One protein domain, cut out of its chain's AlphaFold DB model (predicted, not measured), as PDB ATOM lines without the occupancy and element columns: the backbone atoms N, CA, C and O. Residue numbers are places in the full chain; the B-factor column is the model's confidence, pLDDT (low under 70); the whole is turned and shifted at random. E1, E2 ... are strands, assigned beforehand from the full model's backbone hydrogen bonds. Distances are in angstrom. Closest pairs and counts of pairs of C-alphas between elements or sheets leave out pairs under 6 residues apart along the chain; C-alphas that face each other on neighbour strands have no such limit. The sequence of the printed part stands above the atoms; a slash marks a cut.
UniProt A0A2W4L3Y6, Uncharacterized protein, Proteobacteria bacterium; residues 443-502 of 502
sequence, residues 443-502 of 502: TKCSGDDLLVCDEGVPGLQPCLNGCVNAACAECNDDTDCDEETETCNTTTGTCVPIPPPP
ATOM      1  N   THR A 443     -11.113  10.904 -30.060       72.06
ATOM      2  CA  THR A 443     -12.506  11.245 -30.409       72.06
ATOM      3  C   THR A 443     -13.226  10.015 -30.977       72.06
ATOM      4  O   THR A 443     -12.662   9.318 -31.824       72.06
ATOM      5  N   LYS A 444     -14.460   9.723 -30.548       76.38
ATOM      6  CA  LYS A 444     -15.278   8.614 -31.092       76.38
ATOM      7  C   LYS A 444     -16.771   8.917 -31.010       76.38
ATOM      8  O   LYS A 444     -17.182   9.704 -30.170       76.38
ATOM      9  N   CYS A 445     -17.589   8.258 -31.825       80.44
ATOM     10  CA  CYS A 445     -19.045   8.330 -31.679       80.44
ATOM     11  C   CYS A 445     -19.523   7.569 -30.433       80.44
ATOM     12  O   CYS A 445     -19.037   6.474 -30.137       80.44
ATOM     13  N   SER A 446     -20.473   8.155 -29.708       79.81
ATOM     14  CA  SER A 446     -21.142   7.592 -28.536       79.81
ATOM     15  C   SER A 446     -22.653   7.785 -28.693       79.81
ATOM     16  O   SER A 446     -23.220   8.749 -28.186       79.81
ATOM     17  N   GLY A 447     -23.305   6.861 -29.407       83.19
ATOM     18  CA  GLY A 447     -24.671   7.068 -29.897       83.19
ATOM     19  C   GLY A 447     -24.676   8.096 -31.029       83.19
ATOM     20  O   GLY A 447     -23.784   8.063 -31.876       83.19
ATOM     21  N   ASP A 448     -25.641   9.013 -31.005       84.50
ATOM     22  CA  ASP A 448     -25.725  10.121 -31.964       84.50
ATOM     23  C   ASP A 448     -24.755  11.271 -31.632       84.50
ATOM     24  O   ASP A 448     -24.526  12.132 -32.471       84.50
ATOM     25  N   ASP A 449     -24.122  11.262 -30.454       85.88
ATOM     26  CA  ASP A 449     -23.189  12.303 -30.016       85.88
ATOM     27  C   ASP A 449     -21.727  11.935 -30.323       85.88
ATOM     28  O   ASP A 449     -21.319  10.767 -30.297       85.88
ATOM     29  N   LEU A 450     -20.892  12.949 -30.539       84.12
ATOM     30  CA  LEU A 450     -19.444  12.809 -30.648       84.12
ATOM     31  C   LEU A 450     -18.797  12.973 -29.267       84.12
ATOM     32  O   LEU A 450     -18.885  14.030 -28.648       84.12
ATOM     33  N   LEU A 451     -18.097  11.948 -28.779       78.31
ATOM     34  CA  LEU A 451     -17.260  12.058 -27.585       78.31
ATOM     35  C   LEU A 451     -15.979  12.817 -27.942       78.31
ATOM     36  O   LEU A 451     -15.113  12.271 -28.630       78.31
ATOM     37  N   VAL A 452     -15.852  14.048 -27.453       76.19
ATOM     38  CA  VAL A 452     -14.688  14.918 -27.654       76.19
ATOM     39  C   VAL A 452     -13.875  15.002 -26.368       76.19
ATOM     40  O   VAL A 452     -14.405  14.926 -25.259       76.19
ATOM     41  N   CYS A 453     -12.562  15.130 -26.523       71.69
ATOM     42  CA  CYS A 453     -11.648  15.348 -25.412       71.69
ATOM     43  C   CYS A 453     -11.223  16.814 -25.418       71.69
ATOM     44  O   CYS A 453     -10.480  17.217 -26.312       71.69
ATOM     45  N   ASP A 454     -11.667  17.578 -24.423       64.38
ATOM     46  CA  ASP A 454     -11.182  18.938 -24.184       64.38
ATOM     47  C   ASP A 454     -10.368  18.943 -22.883       64.38
ATOM     48  O   ASP A 454     -10.847  18.495 -21.841       64.38
ATOM     49  N   GLU A 455      -9.088  19.305 -22.974       62.38
ATOM     50  CA  GLU A 455      -8.105  19.263 -21.872       62.38
ATOM     51  C   GLU A 455      -8.097  17.965 -21.024       62.38
ATOM     52  O   GLU A 455      -7.823  17.972 -19.824       62.38
ATOM     53  N   GLY A 456      -8.376  16.812 -21.645       58.66
ATOM     54  CA  GLY A 456      -8.371  15.505 -20.971       58.66
ATOM     55  C   GLY A 456      -9.652  15.171 -20.200       58.66
ATOM     56  O   GLY A 456      -9.718  14.113 -19.572       58.66
ATOM     57  N   VAL A 457     -10.684  16.015 -20.283       63.84
ATOM     58  CA  VAL A 457     -12.022  15.722 -19.761       63.84
ATOM     59  C   VAL A 457     -12.907  15.212 -20.910       63.84
ATOM     60  O   VAL A 457     -13.019  15.882 -21.937       63.84
ATOM     61  N   PRO A 458     -13.532  14.025 -20.783       69.56
ATOM     62  CA  PRO A 458     -14.482  13.544 -21.780       69.56
ATOM     63  C   PRO A 458     -15.766  14.386 -21.751       69.56
ATOM     64  O   PRO A 458     -16.422  14.481 -20.712       69.56
ATOM     65  N   GLY A 459     -16.135  14.961 -22.895       73.56
ATOM     66  CA  GLY A 459     -17.391  15.683 -23.103       73.56
ATOM     67  C   GLY A 459     -18.175  15.111 -24.284       73.56
ATOM     68  O   GLY A 459     -17.588  14.675 -25.272       73.56
ATOM     69  N   LEU A 460     -19.505  15.097 -24.187       79.81
ATOM     70  CA  LEU A 460     -20.376  14.754 -25.314       79.81
ATOM     71  C   LEU A 460     -20.699  16.028 -26.098       79.81
ATOM     72  O   LEU A 460     -21.279  16.966 -25.551       79.81
ATOM     73  N   GLN A 461     -20.307  16.056 -27.367       83.62
ATOM     74  CA  GLN A 461     -20.729  17.056 -28.336       83.62
ATOM     75  C   GLN A 461     -21.927  16.491 -29.110       83.62
ATOM     76  O   GLN A 461     -21.742  15.545 -29.878       83.62
ATOM     77  N   PRO A 462     -23.138  17.045 -28.942       87.19
ATOM     78  CA  PRO A 462     -24.297  16.545 -29.660       87.19
ATOM     79  C   PRO A 462     -24.179  16.806 -31.160       87.19
ATOM     80  O   PRO A 462     -23.872  17.929 -31.573       87.19
ATOM     81  N   CYS A 463     -24.421  15.775 -31.969       87.50
ATOM     82  CA  CYS A 463     -24.438  15.895 -33.422       87.50
ATOM     83  C   CYS A 463     -25.881  15.910 -33.913       87.50
ATOM     84  O   CYS A 463     -26.643  14.983 -33.656       87.50
ATOM     85  N   LEU A 464     -26.248  16.971 -34.633       86.50
ATOM     86  CA  LEU A 464     -27.621  17.186 -35.085       86.50
ATOM     87  C   LEU A 464     -28.133  16.027 -35.953       86.50
ATOM     88  O   LEU A 464     -29.227  15.531 -35.709       86.50
ATOM     89  N   ASN A 465     -27.305  15.563 -36.894       87.25
ATOM     90  CA  ASN A 465     -27.647  14.501 -37.842       87.25
ATOM     91  C   ASN A 465     -26.950  13.169 -37.501       87.25
ATOM     92  O   ASN A 465     -26.722  12.329 -38.367       87.25
ATOM     93  N   GLY A 466     -26.626  12.965 -36.220       86.06
ATOM     94  CA  GLY A 466     -25.929  11.778 -35.723       86.06
ATOM     95  C   GLY A 466     -24.408  11.841 -35.886       86.06
ATOM     96  O   GLY A 466     -23.847  12.770 -36.473       86.06
ATOM     97  N   CYS A 467     -23.717  10.850 -35.327       86.88
ATOM     98  CA  CYS A 467     -22.263  10.744 -35.386       86.88
ATOM     99  C   CYS A 467     -21.846   9.580 -36.285       86.88
ATOM    100  O   CYS A 467     -22.228   8.429 -36.060       86.88
ATOM    101  N   VAL A 468     -21.005   9.867 -37.279       84.06
ATOM    102  CA  VAL A 468     -20.500   8.883 -38.241       84.06
ATOM    103  C   VAL A 468     -18.983   9.033 -38.342       84.06
ATOM    104  O   VAL A 468     -18.457  10.136 -38.437       84.06
ATOM    105  N   ASN A 469     -18.246   7.918 -38.282       81.88
ATOM    106  CA  ASN A 469     -16.777   7.886 -38.394       81.88
ATOM    107  C   ASN A 469     -16.031   8.877 -37.474       81.88
ATOM    108  O   ASN A 469     -15.050   9.493 -37.883       81.88
ATOM    109  N   ALA A 470     -16.474   9.000 -36.218       80.38
ATOM    110  CA  ALA A 470     -15.890   9.906 -35.222       80.38
ATOM    111  C   ALA A 470     -15.942  11.399 -35.612       80.38
ATOM    112  O   ALA A 470     -15.097  12.186 -35.180       80.38
ATOM    113  N   ALA A 471     -16.963  11.792 -36.375       81.88
ATOM    114  CA  ALA A 471     -17.331  13.175 -36.646       81.88
ATOM    115  C   ALA A 471     -18.863  13.335 -36.622       81.88
ATOM    116  O   ALA A 471     -19.600  12.363 -36.793       81.88
ATOM    117  N   CYS A 472     -19.349  14.557 -36.404       87.31
ATOM    118  CA  CYS A 472     -20.771  14.851 -36.572       87.31
ATOM    119  C   CYS A 472     -21.130  14.834 -38.058       87.31
ATOM    120  O   CYS A 472     -20.465  15.505 -38.846       87.31
ATOM    121  N   ALA A 473     -22.162  14.071 -38.420       87.62
ATOM    122  CA  ALA A 473     -22.667  14.008 -39.783       87.62
ATOM    123  C   ALA A 473     -23.355  15.323 -40.174       87.62
ATOM    124  O   ALA A 473     -23.994  15.982 -39.351       87.62
ATOM    125  N   GLU A 474     -23.216  15.685 -41.443       87.06
ATOM    126  CA  GLU A 474     -23.904  16.802 -42.088       87.06
ATOM    127  C   GLU A 474     -25.337  16.429 -42.489       87.06
ATOM    128  O   GLU A 474     -26.191  17.305 -42.495       87.06
ATOM    129  N   CYS A 475     -25.629  15.150 -42.754       86.06
ATOM    130  CA  CYS A 475     -26.961  14.649 -43.121       86.06
ATOM    131  C   CYS A 475     -27.220  13.240 -42.564       86.06
ATOM    132  O   CYS A 475     -26.277  12.453 -42.410       86.06
ATOM    133  N   ASN A 476     -28.487  12.904 -42.296       86.75
ATOM    134  CA  ASN A 476     -28.924  11.536 -41.979       86.75
ATOM    135  C   ASN A 476     -29.945  10.969 -42.985       86.75
ATOM    136  O   ASN A 476     -30.098   9.747 -43.074       86.75
ATOM    137  N   ASP A 477     -30.578  11.836 -43.772       86.38
ATOM    138  CA  ASP A 477     -31.430  11.494 -44.901       86.38
ATOM    139  C   ASP A 477     -31.332  12.563 -46.004       86.38
ATOM    140  O   ASP A 477     -30.640  13.571 -45.861       86.38
ATOM    141  N   ASP A 478     -31.990  12.325 -47.142       83.38
ATOM    142  CA  ASP A 478     -31.933  13.238 -48.292       83.38
ATOM    143  C   ASP A 478     -32.583  14.608 -48.017       83.38
ATOM    144  O   ASP A 478     -32.313  15.547 -48.759       83.38
ATOM    145  N   THR A 479     -33.409  14.754 -46.970       83.38
ATOM    146  CA  THR A 479     -34.080  16.030 -46.649       83.38
ATOM    147  C   THR A 479     -33.157  17.036 -45.965       83.38
ATOM    148  O   THR A 479     -33.440  18.234 -45.973       83.38
ATOM    149  N   ASP A 480     -32.034  16.567 -45.415       85.06
ATOM    150  CA  ASP A 480     -30.982  17.418 -44.849       85.06
ATOM    151  C   ASP A 480     -30.075  18.046 -45.927       85.06
ATOM    152  O   ASP A 480     -29.308  18.966 -45.634       85.06
ATOM    153  N   CYS A 481     -30.143  17.544 -47.163       84.56
ATOM    154  CA  CYS A 481     -29.318  17.973 -48.289       84.56
ATOM    155  C   CYS A 481     -30.104  18.854 -49.268       84.56
ATOM    156  O   CYS A 481     -31.332  18.915 -49.240       84.56
ATOM    157  N   ASP A 482     -29.395  19.552 -50.155       84.88
ATOM    158  CA  ASP A 482     -30.040  20.320 -51.220       84.88
ATOM    159  C   ASP A 482     -30.748  19.369 -52.205       84.88
ATOM    160  O   ASP A 482     -30.104  18.696 -53.009       84.88
ATOM    161  N   GLU A 483     -32.082  19.321 -52.141       79.75
ATOM    162  CA  GLU A 483     -32.927  18.371 -52.883       79.75
ATOM    163  C   GLU A 483     -32.781  18.451 -54.418       79.75
ATOM    164  O   GLU A 483     -33.156  17.513 -55.127       79.75
ATOM    165  N   GLU A 484     -32.265  19.563 -54.963       81.06
ATOM    166  CA  GLU A 484     -32.069  19.724 -56.408       81.06
ATOM    167  C   GLU A 484     -30.689  19.244 -56.874       81.06
ATOM    168  O   GLU A 484     -30.509  18.953 -58.064       81.06
ATOM    169  N   THR A 485     -29.707  19.174 -55.970       84.50
ATOM    170  CA  THR A 485     -28.297  18.999 -56.344       84.50
ATOM    171  C   THR A 485     -27.577  17.873 -55.617       84.50
ATOM    172  O   THR A 485     -26.601  17.361 -56.171       84.50
ATOM    173  N   GLU A 486     -28.054  17.428 -54.455       87.62
ATOM    174  CA  GLU A 486     -27.374  16.466 -53.585       87.62
ATOM    175  C   GLU A 486     -28.311  15.362 -53.044       87.62
ATOM    176  O   GLU A 486     -29.521  15.518 -52.943       87.62
ATOM    177  N   THR A 487     -27.731  14.208 -52.711       87.75
ATOM    178  CA  THR A 487     -28.335  13.114 -51.931       87.75
ATOM    179  C   THR A 487     -27.449  12.824 -50.723       87.75
ATOM    180  O   THR A 487     -26.222  12.933 -50.825       87.75
ATOM    181  N   CYS A 488     -28.014  12.402 -49.601       87.44
ATOM    182  CA  CYS A 488     -27.244  12.052 -48.419       87.44
ATOM    183  C   CYS A 488     -26.542  10.698 -48.578       87.44
ATOM    184  O   CYS A 488     -27.168   9.644 -48.734       87.44
ATOM    185  N   ASN A 489     -25.213  10.690 -48.449       89.12
ATOM    186  CA  ASN A 489     -24.482   9.448 -48.245       89.12
ATOM    187  C   ASN A 489     -24.500   9.091 -46.758       89.12
ATOM    188  O   ASN A 489     -23.616   9.479 -45.997       89.12
ATOM    189  N   THR A 490     -25.474   8.280 -46.358       83.50
ATOM    190  CA  THR A 490     -25.654   7.841 -44.964       83.50
ATOM    191  C   THR A 490     -24.484   7.020 -44.402       83.50
ATOM    192  O   THR A 490     -24.391   6.838 -43.191       83.50
ATOM    193  N   THR A 491     -23.551   6.544 -45.239       84.88
ATOM    194  CA  THR A 491     -22.336   5.838 -44.780       84.88
ATOM    195  C   THR A 491     -21.231   6.803 -44.351       84.88
ATOM    196  O   THR A 491     -20.442   6.484 -43.460       84.88
ATOM    197  N   THR A 492     -21.141   7.968 -44.991       83.94
ATOM    198  CA  THR A 492     -20.166   9.012 -44.641       83.94
ATOM    199  C   THR A 492     -20.788  10.153 -43.844       83.94
ATOM    200  O   THR A 492     -20.044  10.926 -43.250       83.94
ATOM    201  N   GLY A 493     -22.121  10.231 -43.793       86.38
ATOM    202  CA  GLY A 493     -22.868  11.305 -43.148       86.38
ATOM    203  C   GLY A 493     -22.735  12.642 -43.877       86.38
ATOM    204  O   GLY A 493     -22.776  13.676 -43.228       86.38
ATOM    205  N   THR A 494     -22.494  12.638 -45.192       88.56
ATOM    206  CA  THR A 494     -22.216  13.849 -45.992       88.56
ATOM    207  C   THR A 494     -23.165  13.949 -47.179       88.56
ATOM    208  O   THR A 494     -23.417  12.932 -47.838       88.56
ATOM    209  N   CYS A 495     -23.618  15.157 -47.511       88.69
ATOM    210  CA  CYS A 495     -24.364  15.412 -48.742       88.69
ATOM    211  C   CYS A 495     -23.436  15.278 -49.957       88.69
ATOM    212  O   CYS A 495     -22.320  15.799 -49.964       88.69
ATOM    213  N   VAL A 496     -23.846  14.503 -50.962       88.25
ATOM    214  CA  VAL A 496     -23.054  14.247 -52.176       88.25
ATOM    215  C   VAL A 496     -23.886  14.517 -53.433       88.25
ATOM    216  O   VAL A 496     -25.078  14.237 -53.416       88.25
ATOM    217  N   PRO A 497     -23.305  15.001 -54.546       87.44
ATOM    218  CA  PRO A 497     -24.083  15.398 -55.723       87.44
ATOM    219  C   PRO A 497     -24.941  14.282 -56.350       87.44
ATOM    220  O   PRO A 497     -24.465  13.152 -56.501       87.44
ATOM    221  N   ILE A 498     -26.161  14.611 -56.800       84.44
ATOM    222  CA  ILE A 498     -27.069  13.681 -57.500       84.44
ATOM    223  C   ILE A 498     -26.457  13.289 -58.864       84.44
ATOM    224  O   ILE A 498     -26.124  14.166 -59.669       84.44
ATOM    225  N   PRO A 499     -26.314  11.989 -59.189       75.69
ATOM    226  CA  PRO A 499     -25.808  11.563 -60.492       75.69
ATOM    227  C   PRO A 499     -26.809  11.877 -61.628       75.69
ATOM    228  O   PRO A 499     -28.011  11.663 -61.458       75.69
ATOM    229  N   PRO A 500     -26.352  12.353 -62.808       73.38
ATOM    230  CA  PRO A 500     -27.240  12.710 -63.918       73.38
ATOM    231  C   PRO A 500     -28.017  11.485 -64.443       73.38
ATOM    232  O   PRO A 500     -27.462  10.381 -64.460       73.38
ATOM    233  N   PRO A 501     -29.281  11.653 -64.889       71.62
ATOM    234  CA  PRO A 501     -30.109  10.538 -65.342       71.62
ATOM    235  C   PRO A 501     -29.502   9.844 -66.581       71.62
ATOM    236  O   PRO A 501     -28.938  10.535 -67.435       71.62
ATOM    237  N   PRO A 502     -29.600   8.501 -66.671       60.88
ATOM    238  CA  PRO A 502     -28.963   7.690 -67.714       60.88
ATOM    239  C   PRO A 502     -29.580   7.829 -69.111       60.88
ATOM    240  O   PRO A 502     -30.803   8.089 -69.217       60.88
TER     241      PRO A 502
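What this domain is: This is residues 443 to 502 of the 502 residues of an uncharacterized protein of Proteobacteria bacterium (UniProt A0A2W4L3Y6). What shape is this? With little regular structure, it is a rod: the small sheet E1-E2-E3 toward one end, hairpin E4-E5 toward the other, residues 463 to 485 winding between. What makes it? Of 60 printed residues, 23 lie in five named strands, E1 to E5 along the chain, both sheets antiparallel: all strand. It is loose, radius of gyration of the C-alphas 14.0 A, spanning 51 by 17 by 15 A.

How they stand to each other: What comes first? E1, residues 444 to 446, E2, 449 to 454, and E3, 457 to 462, form a meander, each strand the antiparallel neighbour of the one before, at 129 and 146 degrees. N 446 and O 449, 2.8 A, and N 452 and O 459, 2.9 A, are within hydrogen-bond range. What follows? E4, residues 486 to 489, and E5, 494 to 497, form an antiparallel hairpin at 138 degrees, N 487 and O 496 within hydrogen-bond range at 2.7 A; both are apart from E1, E2 and E3.

Where its parts are: Where does E1 begin? C-alpha 444 is at (-15.278, 8.614, -31.092). Where does E5 end? C-alpha 497 is at (-24.083, 15.398, -55.723). Which strands are longest? E2 measures 14.9 A and E3 15.8 A.

The domain as a whole: How large? The farthest C-alphas, Glu 455 and Pro 502, are 51.7 A apart. Any cut or doubt? The printed part has no cut; E3 to E4 is a long link; pLDDT is under 70 at residues 454 to 458 and 502.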